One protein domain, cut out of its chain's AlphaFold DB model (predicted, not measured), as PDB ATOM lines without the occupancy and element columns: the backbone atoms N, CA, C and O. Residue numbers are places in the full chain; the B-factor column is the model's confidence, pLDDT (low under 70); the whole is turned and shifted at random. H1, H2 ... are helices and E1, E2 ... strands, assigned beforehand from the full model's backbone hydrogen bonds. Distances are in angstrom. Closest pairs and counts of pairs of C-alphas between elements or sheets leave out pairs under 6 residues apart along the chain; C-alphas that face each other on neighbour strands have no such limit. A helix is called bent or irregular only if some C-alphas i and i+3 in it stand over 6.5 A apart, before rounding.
ATOM      1  N   ILE A   2     -96.766  54.691  35.830       79.56
ATOM      2  CA  ILE A   2     -95.511  54.911  36.598       79.56
ATOM      3  C   ILE A   2     -95.733  55.693  37.908       79.56
ATOM      4  O   ILE A   2     -95.298  55.261  38.970       79.56
ATOM      5  N   CYS A   3     -96.489  56.795  37.876       80.38
ATOM      6  CA  CYS A   3     -96.797  57.584  39.079       80.38
ATOM      7  C   CYS A   3     -97.586  56.817  40.156       80.38
ATOM      8  O   CYS A   3     -97.497  57.150  41.339       80.38
ATOM      9  N   GLN A   4     -98.396  55.838  39.751       83.06
ATOM     10  CA  GLN A   4     -99.181  55.007  40.661       83.06
ATOM     11  C   GLN A   4     -98.312  53.896  41.257       83.06
ATOM     12  O   GLN A   4     -98.336  53.711  42.471       83.06
ATOM     13  N   ALA A   5     -97.491  53.240  40.430       83.44
ATOM     14  CA  ALA A   5     -96.498  52.265  40.880       83.44
ATOM     15  C   ALA A   5     -95.514  52.891  41.881       83.44
ATOM     16  O   ALA A   5     -95.270  52.322  42.939       83.44
ATOM     17  N   TRP A   6     -95.059  54.120  41.617       82.56
ATOM     18  CA  TRP A   6     -94.193  54.875  42.526       82.56
ATOM     19  C   TRP A   6     -94.804  55.059  43.914       82.56
ATOM     20  O   TRP A   6     -94.111  54.923  44.920       82.56
ATOM     21  N   ARG A   7     -96.106  55.370  43.974       80.50
ATOM     22  CA  ARG A   7     -96.826  55.540  45.241       80.50
ATOM     23  C   ARG A   7     -97.039  54.212  45.962       80.50
ATOM     24  O   ARG A   7     -96.839  54.167  47.166       80.50
ATOM     25  N   ARG A   8     -97.430  53.155  45.241       83.75
ATOM     26  CA  ARG A   8     -97.685  51.832  45.839       83.75
ATOM     27  C   ARG A   8     -96.414  51.161  46.360       83.75
ATOM     28  O   ARG A   8     -96.461  50.574  47.428       83.75
ATOM     29  N   LEU A   9     -95.303  51.269  45.632       81.44
ATOM     30  CA  LEU A   9     -94.022  50.627  45.971       81.44
ATOM     31  C   LEU A   9     -93.098  51.516  46.817       81.44
ATOM     32  O   LEU A   9     -91.941  51.162  47.041       81.44
ATOM     33  N   GLN A  10     -93.584  52.698  47.216       81.50
ATOM     34  CA  GLN A  10     -92.829  53.716  47.948       81.50
ATOM     35  C   GLN A  10     -91.418  53.930  47.377       81.50
ATOM     36  O   GLN A  10     -90.429  53.910  48.105       81.50
ATOM     37  N   LEU A  11     -91.318  54.115  46.055       83.06
ATOM     38  CA  LEU A  11     -90.020  54.224  45.388       83.06
ATOM     39  C   LEU A  11     -89.239  55.429  45.927       83.06
ATOM     40  O   LEU A  11     -89.702  56.574  45.872       83.06
ATOM     41  N   GLN A  12     -88.026  55.178  46.404       83.31
ATOM     42  CA  GLN A  12     -87.075  56.202  46.812       83.31
ATOM     43  C   GLN A  12     -85.811  56.061  45.978       83.31
ATOM     44  O   GLN A  12     -85.222  54.991  45.911       83.31
ATOM     45  N   ILE A  13     -85.377  57.140  45.331       87.12
ATOM     46  CA  ILE A  13     -84.123  57.134  44.576       87.12
ATOM     47  C   ILE A  13     -83.098  57.956  45.343       87.12
ATOM     48  O   ILE A  13     -83.368  59.104  45.701       87.12
ATOM     49  N   THR A  14     -81.929  57.371  45.589       85.62
ATOM     50  CA  THR A  14     -80.790  58.048  46.211       85.62
ATOM     51  C   THR A  14     -79.637  58.175  45.220       85.62
ATOM     52  O   THR A  14     -79.577  57.474  44.203       85.62
ATOM     53  N   GLY A  15     -78.733  59.120  45.494       84.06
ATOM     54  CA  GLY A  15     -77.619  59.421  44.595       84.06
ATOM     55  C   GLY A  15     -78.078  60.013  43.261       84.06
ATOM     56  O   GLY A  15     -77.429  59.791  42.244       84.06
ATOM     57  N   TRP A  16     -79.221  60.710  43.248       83.38
ATOM     58  CA  TRP A  16     -79.727  61.368  42.048       83.38
ATOM     59  C   TRP A  16     -78.730  62.447  41.595       83.38
ATOM     60  O   TRP A  16     -78.336  63.280  42.417       83.38
ATOM     61  N   PRO A  17     -78.288  62.448  40.323       84.25
ATOM     62  CA  PRO A  17     -77.377  63.466  39.829       84.25
ATOM     63  C   PRO A  17     -78.060  64.834  39.883       84.25
ATOM     64  O   PRO A  17     -79.291  64.932  39.929       84.25
ATOM     65  N   LYS A  18     -77.266  65.913  39.829       85.19
ATOM     66  CA  LYS A  18     -77.817  67.272  39.708       85.19
ATOM     67  C   LYS A  18     -78.866  67.284  38.592       85.19
ATOM     68  O   LYS A  18     -78.592  66.776  37.504       85.19
ATOM     69  N   SER A  19     -80.038  67.873  38.847       85.75
ATOM     70  CA  SER A  19     -81.168  67.855  37.904       85.75
ATOM     71  C   SER A  19     -80.781  68.316  36.497       85.75
ATOM     72  O   SER A  19     -81.303  67.776  35.529       85.75
ATOM     73  N   VAL A  20     -79.797  69.215  36.378       88.12
ATOM     74  CA  VAL A  20     -79.214  69.642  35.097       88.12
ATOM     75  C   VAL A  20     -78.716  68.460  34.260       88.12
ATOM     76  O   VAL A  20     -79.073  68.371  33.093       88.12
ATOM     77  N   TYR A  21     -77.950  67.524  34.833       89.44
ATOM     78  CA  TYR A  21     -77.396  66.395  34.075       89.44
ATOM     79  C   TYR A  21     -78.481  65.468  33.558       89.44
ATOM     80  O   TYR A  21     -78.452  65.041  32.412       89.44
ATOM     81  N   ALA A  22     -79.457  65.153  34.395       88.19
ATOM     82  CA  ALA A  22     -80.480  64.201  34.013       88.19
ATOM     83  C   ALA A  22     -81.553  64.820  33.097       88.19
ATOM     84  O   ALA A  22     -82.068  64.114  32.233       88.19
ATOM     85  N   VAL A  23     -81.814  66.132  33.193       89.00
ATOM     86  CA  VAL A  23     -82.543  66.870  32.148       89.00
ATOM     87  C   VAL A  23     -81.739  66.871  30.849       89.00
ATOM     88  O   VAL A  23     -82.286  66.501  29.819       89.00
ATOM     89  N   ALA A  24     -80.439  67.178  30.889       91.38
ATOM     90  CA  ALA A  24     -79.585  67.190  29.701       91.38
ATOM     91  C   ALA A  24     -79.538  65.826  28.995       91.38
ATOM     92  O   ALA A  24     -79.721  65.770  27.784       91.38
ATOM     93  N   VAL A  25     -79.370  64.721  29.734       90.62
ATOM     94  CA  VAL A  25     -79.415  63.356  29.176       90.62
ATOM     95  C   VAL A  25     -80.784  63.067  28.560       90.62
ATOM     96  O   VAL A  25     -80.857  62.600  27.430       90.62
ATOM     97  N   SER A  26     -81.872  63.375  29.271       89.56
ATOM     98  CA  SER A  26     -83.239  63.175  28.774       89.56
ATOM     99  C   SER A  26     -83.492  63.952  27.478       89.56
ATOM    100  O   SER A  26     -84.017  63.401  26.512       89.56
ATOM    101  N   THR A  27     -83.080  65.219  27.431       90.00
ATOM    102  CA  THR A  27     -83.180  66.073  26.246       90.00
ATOM    103  C   THR A  27     -82.288  65.571  25.115       90.00
ATOM    104  O   THR A  27     -82.742  65.537  23.980       90.00
ATOM    105  N   ALA A  28     -81.062  65.127  25.395       90.19
ATOM    106  CA  ALA A  28     -80.160  64.580  24.382       90.19
ATOM    107  C   ALA A  28     -80.725  63.306  23.741       90.19
ATOM    108  O   ALA A  28     -80.688  63.171  22.520       90.19
ATOM    109  N   ILE A  29     -81.306  62.400  24.539       88.75
ATOM    110  CA  ILE A  29     -81.970  61.200  24.013       88.75
ATOM    111  C   ILE A  29     -83.197  61.586  23.179       88.75
ATOM    112  O   ILE A  29     -83.406  61.035  22.101       88.75
ATOM    113  N   TYR A  30     -83.994  62.548  23.651       88.38
ATOM    114  CA  TYR A  30     -85.171  63.020  22.924       88.38
ATOM    115  C   TYR A  30     -84.796  63.667  21.586       88.38
ATOM    116  O   TYR A  30     -85.340  63.292  20.553       88.38
ATOM    117  N   LEU A  31     -83.833  64.589  21.581       86.44
ATOM    118  CA  LEU A  31     -83.339  65.221  20.360       86.44
ATOM    119  C   LEU A  31     -82.763  64.186  19.402       86.44
ATOM    120  O   LEU A  31     -83.032  64.259  18.207       86.44
ATOM    121  N   ASN A  32     -82.051  63.182  19.920       86.50
ATOM    122  CA  ASN A  32     -81.520  62.121  19.086       86.50
ATOM    123  C   ASN A  32     -82.603  61.362  18.325       86.50
ATOM    124  O   ASN A  32     -82.369  61.020  17.179       86.50
ATOM    125  N   PHE A  33     -83.794  61.161  18.891       79.75
ATOM    126  CA  PHE A  33     -84.900  60.551  18.152       79.75
ATOM    127  C   PHE A  33     -85.301  61.342  16.901       79.75
ATOM    128  O   PHE A  33     -85.629  60.742  15.882       79.75
ATOM    129  N   PHE A  34     -85.242  62.674  16.963       79.50
ATOM    130  CA  PHE A  34     -85.543  63.544  15.823       79.50
ATOM    131  C   PHE A  34     -84.365  63.650  14.857       79.50
ATOM    132  O   PHE A  34     -84.551  63.641  13.642       79.50
ATOM    133  N   THR A  35     -83.142  63.736  15.380       79.38
ATOM    134  CA  THR A  35     -81.940  63.905  14.558       79.38
ATOM    135  C   THR A  35     -81.385  62.590  14.024       79.38
ATOM    136  O   THR A  35     -80.528  62.614  13.146       79.38
ATOM    137  N   HIS A  36     -81.844  61.441  14.527       72.38
ATOM    138  CA  HIS A  36     -81.406  60.111  14.089       72.38
ATOM    139  C   HIS A  36     -81.590  59.932  12.582       72.38
ATOM    140  O   HIS A  36     -80.704  59.397  11.922       72.38
ATOM    141  N   HIS A  37     -82.675  60.487  12.035       67.38
ATOM    142  CA  HIS A  37     -82.949  60.468  10.601       67.38
ATOM    143  C   HIS A  37     -81.889  61.206   9.761       67.38
ATOM    144  O   HIS A  37     -81.714  60.884   8.592       67.38
ATOM    145  N   PHE A  38     -81.172  62.172  10.346       63.09
ATOM    146  CA  PHE A  38     -80.261  63.068   9.625       63.09
ATOM    147  C   PHE A  38     -78.771  62.834   9.917       63.09
ATOM    148  O   PHE A  38     -77.949  63.080   9.043       63.09
ATOM    149  N   ILE A  39     -78.401  62.393  11.129       61.47
ATOM    150  CA  ILE A  39     -76.996  62.383  11.600       61.47
ATOM    151  C   ILE A  39     -76.486  60.954  11.902       61.47
ATOM    152  O   ILE A  39     -75.284  60.735  12.027       61.47
ATOM    153  N   GLY A  40     -77.373  59.954  11.983       64.94
ATOM    154  CA  GLY A  40     -77.007  58.550  12.207       64.94
ATOM    155  C   GLY A  40     -77.228  58.023  13.633       64.94
ATOM    156  O   GLY A  40     -77.809  58.674  14.508       64.94
ATOM    157  N   ASP A  41     -76.799  56.777  13.857       75.00
ATOM    158  CA  ASP A  41     -77.111  55.946  15.028       75.00
ATOM    159  C   ASP A  41     -76.262  56.243  16.285       75.00
ATOM    160  O   ASP A  41     -75.378  55.477  16.660       75.00
ATOM    161  N   TYR A  42     -76.578  57.312  17.025       81.94
ATOM    162  CA  TYR A  42     -75.898  57.646  18.300       81.94
ATOM    163  C   TYR A  42     -76.455  56.933  19.546       81.94
ATOM    164  O   TYR A  42     -76.109  57.282  20.678       81.94
ATOM    165  N   ARG A  43     -77.304  55.914  19.370       83.56
ATOM    166  CA  ARG A  43     -77.988  55.215  20.476       83.56
ATOM    167  C   ARG A  43     -77.007  54.658  21.508       83.56
ATOM    168  O   ARG A  43     -77.221  54.814  22.706       83.56
ATOM    169  N   TRP A  44     -75.904  54.068  21.049       81.50
ATOM    170  CA  TRP A  44     -74.875  53.491  21.918       81.50
ATOM    171  C   TRP A  44     -74.127  54.544  22.737       81.50
ATOM    172  O   TRP A  44     -73.884  54.342  23.925       81.50
ATOM    173  N   ILE A  45     -73.829  55.699  22.136       87.38
ATOM    174  CA  ILE A  45     -73.185  56.820  22.833       87.38
ATOM    175  C   ILE A  45     -74.114  57.369  23.920       87.38
ATOM    176  O   ILE A  45     -73.675  57.628  25.038       87.38
ATOM    177  N   LEU A  46     -75.412  57.476  23.633       87.56
ATOM    178  CA  LEU A  46     -76.405  57.908  24.615       87.56
ATOM    179  C   LEU A  46     -76.602  56.896  25.742       87.56
ATOM    180  O   LEU A  46     -76.747  57.301  26.893       87.56
ATOM    181  N   MET A  47     -76.569  55.594  25.442       86.69
ATOM    182  CA  MET A  47     -76.585  54.558  26.476       86.69
ATOM    183  C   MET A  47     -75.362  54.667  27.388       86.69
ATOM    184  O   MET A  47     -75.514  54.617  28.607       86.69
ATOM    185  N   LEU A  48     -74.166  54.882  26.830       89.88
ATOM    186  CA  LEU A  48     -72.952  55.092  27.623       89.88
ATOM    187  C   LEU A  48     -73.036  56.359  28.478       89.88
ATOM    188  O   LEU A  48     -72.716  56.311  29.665       89.88
ATOM    189  N   LEU A  49     -73.519  57.469  27.914       91.00
ATOM    190  CA  LEU A  49     -73.746  58.717  28.648       91.00
ATOM    191  C   LEU A  49     -74.722  58.501  29.813       91.00
ATOM    192  O   LEU A  49     -74.492  58.967  30.928       91.00
ATOM    193  N   LEU A  50     -75.800  57.759  29.567       90.00
ATOM    194  CA  LEU A  50     -76.788  57.425  30.578       90.00
ATOM    195  C   LEU A  50     -76.186  56.574  31.698       90.00
ATOM    196  O   LEU A  50     -76.380  56.879  32.873       90.00
ATOM    197  N   VAL A  51     -75.411  55.548  31.349       90.25
ATOM    198  CA  VAL A  51     -74.670  54.746  32.327       90.25
ATOM    199  C   VAL A  51     -73.744  55.645  33.145       90.25
ATOM    200  O   VAL A  51     -73.814  55.624  34.370       90.25
ATOM    201  N   ALA A  52     -72.955  56.503  32.501       91.38
ATOM    202  CA  ALA A  52     -72.005  57.390  33.168       91.38
ATOM    203  C   ALA A  52     -72.666  58.401  34.123       91.38
ATOM    204  O   ALA A  52     -72.095  58.725  35.161       91.38
ATOM    205  N   VAL A  53     -73.868  58.893  33.814       90.19
ATOM    206  CA  VAL A  53     -74.584  59.852  34.675       90.19
ATOM    207  C   VAL A  53     -75.299  59.155  35.833       90.19
ATOM    208  O   VAL A  53     -75.335  59.688  36.942       90.19
ATOM    209  N   PHE A  54     -75.852  57.963  35.601       89.50
ATOM    210  CA  PHE A  54     -76.709  57.271  36.567       89.50
ATOM    211  C   PHE A  54     -76.046  56.067  37.260       89.50
ATOM    212  O   PHE A  54     -76.708  55.385  38.041       89.50
ATOM    213  N   PHE A  55     -74.746  55.809  37.060       89.81
ATOM    214  CA  PHE A  55     -74.047  54.673  37.691       89.81
ATOM    215  C   PHE A  55     -74.055  54.696  39.223       89.81
ATOM    216  O   PHE A  55     -73.938  53.650  39.858       89.81
ATOM    217  N   ARG A  56     -74.194  55.879  39.835       87.31
ATOM    218  CA  ARG A  56     -74.306  56.038  41.293       87.31
ATOM    219  C   ARG A  56     -75.740  56.009  41.814       87.31
ATOM    220  O   ARG A  56     -75.931  56.015  43.028       87.31
ATOM    221  N   CYS A  57     -76.738  55.971  40.935       88.62
ATOM    222  CA  CYS A  57     -78.133  56.013  41.345       88.62
ATOM    223  C   CYS A  57     -78.610  54.649  41.826       88.62
ATOM    224  O   CYS A  57     -78.500  53.645  41.120       88.62
ATOM    225  N   THR A  58     -79.216  54.638  43.009       89.69
ATOM    226  CA  THR A  58     -79.813  53.437  43.594       89.69
ATOM    227  C   THR A  58     -81.286  53.689  43.873       89.69
ATOM    228  O   THR A  58     -81.658  54.710  44.447       89.69
ATOM    229  N   VAL A  59     -82.126  52.756  43.441       88.88
ATOM    230  CA  VAL A  59     -83.563  52.736  43.700       88.88
ATOM    231  C   VAL A  59     -83.827  51.821  44.883       88.88
ATOM    232  O   VAL A  59     -83.402  50.667  44.898       88.88
ATOM    233  N   TYR A  60     -84.559  52.338  45.853       87.56
ATOM    234  CA  TYR A  60     -85.085  51.621  46.995       87.56
ATOM    235  C   TYR A  60     -86.584  51.461  46.795       87.56
ATOM    236  O   TYR A  60     -87.273  52.414  46.421       87.56
ATOM    237  N   PHE A  61     -87.079  50.253  47.011       86.44
ATOM    238  CA  PHE A  61     -88.498  49.951  46.941       86.44
ATOM    239  C   PHE A  61     -88.885  49.102  48.144       86.44
ATOM    240  O   PHE A  61     -88.167  48.169  48.511       86.44
ATOM    241  N   THR A  62     -90.003  49.450  48.771       83.38
ATOM    242  CA  THR A  62     -90.480  48.783  49.983       83.38
ATOM    243  C   THR A  62     -91.691  47.940  49.620       83.38
ATOM    244  O   THR A  62     -92.693  48.467  49.136       83.38
ATOM    245  N   LEU A  63     -91.584  46.627  49.827       83.06
ATOM    246  CA  LEU A  63     -92.704  45.693  49.722       83.06
ATOM    247  C   LEU A  63     -93.092  45.257  51.128       83.06
ATOM    248  O   LEU A  63     -92.270  44.639  51.802       83.06
ATOM    249  N   GLU A  64     -94.325  45.577  51.528       76.62
ATOM    250  CA  GLU A  64     -94.901  45.301  52.853       76.62
ATOM    251  C   GLU A  64     -94.011  45.814  53.995       76.62
ATOM    252  O   GLU A  64     -94.191  46.948  54.430       76.62
ATOM    253  N   GLU A  65     -93.005  45.038  54.410       76.25
ATOM    254  CA  GLU A  65     -92.054  45.376  55.481       76.25
ATOM    255  C   GLU A  65     -90.571  45.203  55.100       76.25
ATOM    256  O   GLU A  65     -89.674  45.405  55.921       76.25
ATOM    257  N   ARG A  66     -90.261  44.827  53.852       81.00
ATOM    258  CA  ARG A  66     -88.880  44.617  53.392       81.00
ATOM    259  C   ARG A  66     -88.472  45.687  52.389       81.00
ATOM    260  O   ARG A  66     -89.099  45.868  51.346       81.00
ATOM    261  N   THR A  67     -87.384  46.386  52.711       84.50
ATOM    262  CA  THR A  67     -86.774  47.382  51.822       84.50
ATOM    263  C   THR A  67     -85.739  46.702  50.938       84.50
ATOM    264  O   THR A  67     -84.723  46.200  51.422       84.50
ATOM    265  N   PHE A  68     -85.979  46.711  49.633       88.38
ATOM    266  CA  PHE A  68     -85.045  46.223  48.627       88.38
ATOM    267  C   PHE A  68     -84.317  47.395  47.974       88.38
ATOM    268  O   PHE A  68     -84.857  48.494  47.862       88.38
ATOM    269  N   ARG A  69     -83.079  47.154  47.533       89.00
ATOM    270  CA  ARG A  69     -82.248  48.129  46.819       89.00
ATOM    271  C   ARG A  69     -81.768  47.546  45.503       89.00
ATOM    272  O   ARG A  69     -81.292  46.415  45.469       89.00
ATOM    273  N   MET A  70     -81.855  48.332  44.439       90.62
ATOM    274  CA  MET A  70     -81.329  47.977  43.128       90.62
ATOM    275  C   MET A  70     -80.654  49.185  42.472       90.62
ATOM    276  O   MET A  70     -81.177  50.298  42.567       90.62
ATOM    277  N   PRO A  71     -79.509  49.009  41.791       91.50
ATOM    278  CA  PRO A  71     -78.958  50.059  40.942       91.50
ATOM    279  C   PRO A  71     -79.982  50.464  39.876       91.50
ATOM    280  O   PRO A  71     -80.586  49.599  39.244       91.50
ATOM    281  N   LEU A  72     -80.160  51.765  39.636       88.38
ATOM    282  CA  LEU A  72     -81.133  52.262  38.651       88.38
ATOM    283  C   LEU A  72     -80.854  51.706  37.244       88.38
ATOM    284  O   LEU A  72     -81.772  51.349  36.509       88.38
ATOM    285  N   LEU A  73     -79.571  51.576  36.899       89.44
ATOM    286  CA  LEU A  73     -79.136  50.981  35.637       89.44
ATOM    287  C   LEU A  73     -79.575  49.522  35.494       89.44
ATOM    288  O   LEU A  73     -79.939  49.103  34.398       89.44
ATOM    289  N   LEU A  74     -79.592  48.765  36.595       89.88
ATOM    290  CA  LEU A  74     -80.062  47.383  36.581       89.88
ATOM    291  C   LEU A  74     -81.562  47.329  36.279       89.88
ATOM    292  O   LEU A  74     -81.995  46.477  35.511       89.88
ATOM    293  N   SER A  75     -82.347  48.268  36.814       87.88
ATOM    294  CA  SER A  75     -83.770  48.383  36.482       87.88
ATOM    295  C   SER A  75     -83.977  48.633  34.988       87.88
ATOM    296  O   SER A  75     -84.805  47.970  34.371       87.88
ATOM    297  N   PHE A  76     -83.212  49.548  34.384       88.56
ATOM    298  CA  PHE A  76     -83.296  49.812  32.944       88.56
ATOM    299  C   PHE A  76     -82.884  48.603  32.103       88.56
ATOM    300  O   PHE A  76     -83.565  48.287  31.128       88.56
ATOM    301  N   LEU A  77     -81.826  47.895  32.504       87.94
ATOM    302  CA  LEU A  77     -81.393  46.664  31.846       87.94
ATOM    303  C   LEU A  77     -82.488  45.596  31.906       87.94
ATOM    304  O   LEU A  77     -82.832  45.031  30.873       87.94
ATOM    305  N   LEU A  78     -83.078  45.364  33.082       89.62
ATOM    306  CA  LEU A  78     -84.164  44.397  33.256       89.62
ATOM    307  C   LEU A  78     -85.386  44.757  32.411       89.62
ATOM    308  O   LEU A  78     -85.944  43.887  31.753       89.62
ATOM    309  N   ILE A  79     -85.780  46.031  32.372       88.50
ATOM    310  CA  ILE A  79     -86.891  46.491  31.528       88.50
ATOM    311  C   ILE A  79     -86.600  46.202  30.051       88.50
ATOM    312  O   ILE A  79     -87.442  45.623  29.368       88.50
ATOM    313  N   GLY A  80     -85.406  46.553  29.563       86.19
ATOM    314  CA  GLY A  80     -85.000  46.258  28.187       86.19
ATOM    315  C   GLY A  80     -84.964  44.762  27.887       86.19
ATOM    316  O   GLY A  80     -85.424  44.338  26.832       86.19
ATOM    317  N   PHE A  81     -84.493  43.963  28.841       86.88
ATOM    318  CA  PHE A  81     -84.450  42.509  28.745       86.88
ATOM    319  C   PHE A  81     -85.850  41.889  28.668       86.88
ATOM    320  O   PHE A  81     -86.102  41.070  27.790       86.88
ATOM    321  N   PHE A  82     -86.790  42.314  29.517       89.25
ATOM    322  CA  PHE A  82     -88.171  41.829  29.466       89.25
ATOM    323  C   PHE A  82     -88.898  42.261  28.194       89.25
ATOM    324  O   PHE A  82     -89.634  41.455  27.634       89.25
ATOM    325  N   ILE A  83     -88.677  43.489  27.708       86.00
ATOM    326  CA  ILE A  83     -89.216  43.935  26.412       86.00
ATOM    327  C   ILE A  83     -88.652  43.066  25.287       86.00
ATOM    328  O   ILE A  83     -89.400  42.615  24.425       86.00
ATOM    329  N   TRP A  84     -87.346  42.788  25.316       83.88
ATOM    330  CA  TRP A  84     -86.705  41.920  24.335       83.88
ATOM    331  C   TRP A  84     -87.275  40.499  24.367       83.88
ATOM    332  O   TRP A  84     -87.624  39.971  23.314       83.88
ATOM    333  N   ILE A  85     -87.449  39.899  25.548       83.94
ATOM    334  CA  ILE A  85     -88.094  38.584  25.679       83.94
ATOM    335  C   ILE A  85     -89.527  38.635  25.161       83.94
ATOM    336  O   ILE A  85     -89.904  37.774  24.373       83.94
ATOM    337  N   ALA A  86     -90.322  39.618  25.584       84.44
ATOM    338  CA  ALA A  86     -91.720  39.732  25.185       84.44
ATOM    339  C   ALA A  86     -91.858  39.810  23.661       84.44
ATOM    340  O   ALA A  86     -92.701  39.126  23.089       84.44
ATOM    341  N   GLU A  87     -90.988  40.568  22.998       80.00
ATOM    342  CA  GLU A  87     -90.967  40.685  21.541       80.00
ATOM    343  C   GLU A  87     -90.579  39.360  20.862       80.00
ATOM    344  O   GLU A  87     -91.247  38.918  19.925       80.00
ATOM    345  N   HIS A 109     -84.201  42.573  15.336       63.28
ATOM    346  CA  HIS A 109     -83.065  43.480  15.354       63.28
ATOM    347  C   HIS A 109     -83.055  44.330  16.630       63.28
ATOM    348  O   HIS A 109     -83.964  45.128  16.877       63.28
ATOM    349  N   ILE A 110     -81.951  44.229  17.376       66.00
ATOM    350  CA  ILE A 110     -81.647  45.002  18.595       66.00
ATOM    351  C   ILE A 110     -81.848  46.511  18.372       66.00
ATOM    352  O   ILE A 110     -82.245  47.234  19.288       66.00
ATOM    353  N   GLY A 111     -81.666  46.982  17.133       66.00
ATOM    354  CA  GLY A 111     -81.972  48.349  16.721       66.00
ATOM    355  C   GLY A 111     -83.389  48.792  17.102       66.00
ATOM    356  O   GLY A 111     -83.535  49.797  17.790       66.00
ATOM    357  N   LYS A 112     -84.444  48.044  16.757       70.81
ATOM    358  CA  LYS A 112     -85.830  48.477  17.040       70.81
ATOM    359  C   LYS A 112     -86.114  48.569  18.543       70.81
ATOM    360  O   LYS A 112     -86.661  49.565  19.013       70.81
ATOM    361  N   ILE A 113     -85.652  47.577  19.301       76.81
ATOM    362  CA  ILE A 113     -85.871  47.493  20.750       76.81
ATOM    363  C   ILE A 113     -85.100  48.587  21.499       76.81
ATOM    364  O   ILE A 113     -85.620  49.163  22.453       76.81
ATOM    365  N   SER A 114     -83.893  48.938  21.043       75.62
ATOM    366  CA  SER A 114     -83.091  50.000  21.667       75.62
ATOM    367  C   SER A 114     -83.806  51.358  21.678       75.62
ATOM    368  O   SER A 114     -83.726  52.088  22.664       75.62
ATOM    369  N   SER A 115     -84.572  51.673  20.628       81.00
ATOM    370  CA  SER A 115     -85.386  52.888  20.561       81.00
ATOM    371  C   SER A 115     -86.508  52.867  21.599       81.00
ATOM    372  O   SER A 115     -86.657  53.812  22.372       81.00
ATOM    373  N   TRP A 116     -87.276  51.781  21.680       83.25
ATOM    374  CA  TRP A 116     -88.346  51.668  22.676       83.25
ATOM    375  C   TRP A 116     -87.810  51.732  24.103       83.25
ATOM    376  O   TRP A 116     -88.381  52.425  24.945       83.25
ATOM    377  N   LEU A 117     -86.668  51.089  24.354       84.88
ATOM    378  CA  LEU A 117     -85.986  51.170  25.637       84.88
ATOM    379  C   LEU A 117     -85.649  52.623  26.001       84.88
ATOM    380  O   LEU A 117     -85.958  53.057  27.107       84.88
ATOM    381  N   LEU A 118     -85.078  53.395  25.072       86.12
ATOM    382  CA  LEU A 118     -84.750  54.806  25.296       86.12
ATOM    383  C   LEU A 118     -85.992  55.646  25.643       86.12
ATOM    384  O   LEU A 118     -85.925  56.468  26.555       86.12
ATOM    385  N   LEU A 119     -87.139  55.407  24.997       88.31
ATOM    386  CA  LEU A 119     -88.397  56.096  25.329       88.31
ATOM    387  C   LEU A 119     -88.887  55.774  26.745       88.31
ATOM    388  O   LEU A 119     -89.312  56.671  27.484       88.31
ATOM    389  N   VAL A 120     -88.810  54.504  27.143       88.44
ATOM    390  CA  VAL A 120     -89.181  54.081  28.500       88.44
ATOM    391  C   VAL A 120     -88.250  54.724  29.528       88.44
ATOM    392  O   VAL A 120     -88.712  55.248  30.544       88.44
ATOM    393  N   VAL A 121     -86.951  54.762  29.238       88.88
ATOM    394  CA  VAL A 121     -85.943  55.379  30.101       88.88
ATOM    395  C   VAL A 121     -86.181  56.883  30.263       88.88
ATOM    396  O   VAL A 121     -86.229  57.361  31.397       88.88
ATOM    397  N   ILE A 122     -86.422  57.622  29.171       91.12
ATOM    398  CA  ILE A 122     -86.793  59.048  29.226       91.12
ATOM    399  C   ILE A 122     -88.034  59.246  30.104       91.12
ATOM    400  O   ILE A 122     -88.040  60.095  30.996       91.12
ATOM    401  N   SER A 123     -89.071  58.431  29.901       90.38
ATOM    402  CA  SER A 123     -90.322  58.522  30.663       90.38
ATOM    403  C   SER A 123     -90.091  58.352  32.169       90.38
ATOM    404  O   SER A 123     -90.643  59.103  32.977       90.38
ATOM    405  N   ILE A 124     -89.241  57.397  32.565       88.25
ATOM    406  CA  ILE A 124     -88.879  57.176  33.970       88.25
ATOM    407  C   ILE A 124     -88.060  58.350  34.515       88.25
ATOM    408  O   ILE A 124     -88.357  58.824  35.615       88.25
ATOM    409  N   ILE A 125     -87.073  58.849  33.760       89.00
ATOM    410  CA  ILE A 125     -86.243  59.992  34.170       89.00
ATOM    411  C   ILE A 125     -87.113  61.223  34.420       89.00
ATOM    412  O   ILE A 125     -86.963  61.857  35.462       89.00
ATOM    413  N   ILE A 126     -88.051  61.540  33.524       87.81
ATOM    414  CA  ILE A 126     -88.954  62.691  33.677       87.81
ATOM    415  C   ILE A 126     -89.782  62.563  34.960       87.81
ATOM    416  O   ILE A 126     -89.836  63.499  35.759       87.81
ATOM    417  N   VAL A 127     -90.401  61.404  35.203       88.50
ATOM    418  CA  VAL A 127     -91.208  61.192  36.417       88.50
ATOM    419  C   VAL A 127     -90.343  61.291  37.675       88.50
ATOM    420  O   VAL A 127     -90.744  61.939  38.644       88.50
ATOM    421  N   ALA A 128     -89.152  60.700  37.659       86.81
ATOM    422  CA  ALA A 128     -88.216  60.764  38.772       86.81
ATOM    423  C   ALA A 128     -87.720  62.197  39.034       86.81
ATOM    424  O   ALA A 128     -87.698  62.622  40.191       86.81
ATOM    425  N   GLN A 129     -87.428  62.983  37.989       87.06
ATOM    426  CA  GLN A 129     -87.105  64.408  38.117       87.06
ATOM    427  C   GLN A 129     -88.249  65.191  38.751       87.06
ATOM    428  O   GLN A 129     -88.030  65.927  39.709       87.06
ATOM    429  N   LEU A 130     -89.480  65.007  38.266       86.00
ATOM    430  CA  LEU A 130     -90.655  65.691  38.813       86.00
ATOM    431  C   LEU A 130     -90.851  65.373  40.301       86.00
ATOM    432  O   LEU A 130     -91.187  66.260  41.088       86.00
ATOM    433  N   LYS A 131     -90.611  64.124  40.713       85.25
ATOM    434  CA  LYS A 131     -90.660  63.725  42.128       85.25
ATOM    435  C   LYS A 131     -89.524  64.335  42.946       85.25
ATOM    436  O   LYS A 131     -89.788  64.824  44.042       85.25
ATOM    437  N   HIS A 132     -88.304  64.349  42.415       81.44
ATOM    438  CA  HIS A 132     -87.134  64.924  43.078       81.44
ATOM    439  C   HIS A 132     -87.292  66.436  43.307       81.44
ATOM    440  O   HIS A 132     -87.133  66.915  44.428       81.44
ATOM    441  N   VAL A 133     -87.695  67.181  42.273       80.50
ATOM    442  CA  VAL A 133     -87.945  68.630  42.356       80.50
ATOM    443  C   VAL A 133     -89.087  68.936  43.327       80.50
ATOM    444  O   VAL A 133     -88.987  69.868  44.123       80.50
TER     445      VAL A 133
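What this domain is: This is residues 2 to 87 and 109 to 133 of the 153 residues of the protein "DUF817 family protein" of Paenibacillus validus (UniProt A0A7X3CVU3). Three helices, H2, H3 and H5, lie side by side as a bundle, with H4 slanting across the side of H5 away from H2 and a small three-stranded sheet at one end of the helices. The short H1 lies at that same end beside H5, while residues 34 to 39 of H2 stick out at the opposite end. The printed part has 111 residues with five named helices and three named strands, in the order H1 E1 H2 H3 E2 E3 H4 H5; the sheet's order is E1 E2 E3, antiparallel, and the class is mostly helix. It is compact, with a radius of gyration of the C-alphas of 14.5 A and spans of 50 by 34 by 22 A.

Where its parts are: H1 is residues 2 to 8, beginning at C-alpha 2 (-95.511, 54.911, 36.598). E1 is residues 12 to 14. H2, residues 19 to 39, is 27.2 A long and has a kink of 50 degrees near residue 33; it is irregular, but only just, with C-alphas 34 and 37 6.6 A apart. H3 is residues 43 to 54, 16.3 A. E2, residues 58 to 63, is 16.2 A long, and E3, residues 66 to 71, is 16.8 A. H4, residues 72 to 87, is 22.9 A long, and H5, residues 110 to 133, is 34.1 A, ending at C-alpha 133 (-87.945, 68.630, 42.356).

How they stand to each other: H5 is the hub, touching H1, H2 and H4. Its residues 118 to 129 touch H2, opposite ways at a shallow tilt of 28 degrees; the closest C-alphas, of Ser 26 and Ile 122, are 5.5 A apart. H2 and H3 form a helical hairpin and touch, with the C-alphas of Ile 29 and Leu 46 closest at 6.5 A. H3 and H5 are close but not clearly touching, the closest C-alphas being Arg 43 and Ser 114 at 7.4 A. H4 touches H5 at residues 113 to 121, at a steep tilt of 39 degrees, opposite ways, with the C-alphas of Gly 80 and Leu 117 5.6 A apart. H1 and H5 only just touch, with 3 pairs of C-alphas within 8 A, the closest those of Cys 3 and Val 127 at 7.2 A. H4 only grazes the sheet, with residues 72 to 75. H2 and H4 are apart. In the sheet, N 12 and O 60 of E1 and E2 are 2.9 A apart, within hydrogen-bond range. E2 and E3 form a hairpin, with N 59 and O 70 at 2.8 A and N 61 and O 68 at 3.0 A, within that range. Each O i to N i+4 pair is within range in H1, H3 and H4; the counts are 14 of 17 in H2 and 18 of 20 in H5.

The domain as a whole: The two C-alphas farthest apart are those of Phe 38 and Glu 65, 50.5 A. Residues 88 to 108 are cut out, and C-alphas 87 and 109 are 10.4 A apart across the cut. Of the links printed whole, each is tight. The mean pLDDT of the printed part is 84.3, and it is under 70 at residues 37 to 40 and 109 to 111.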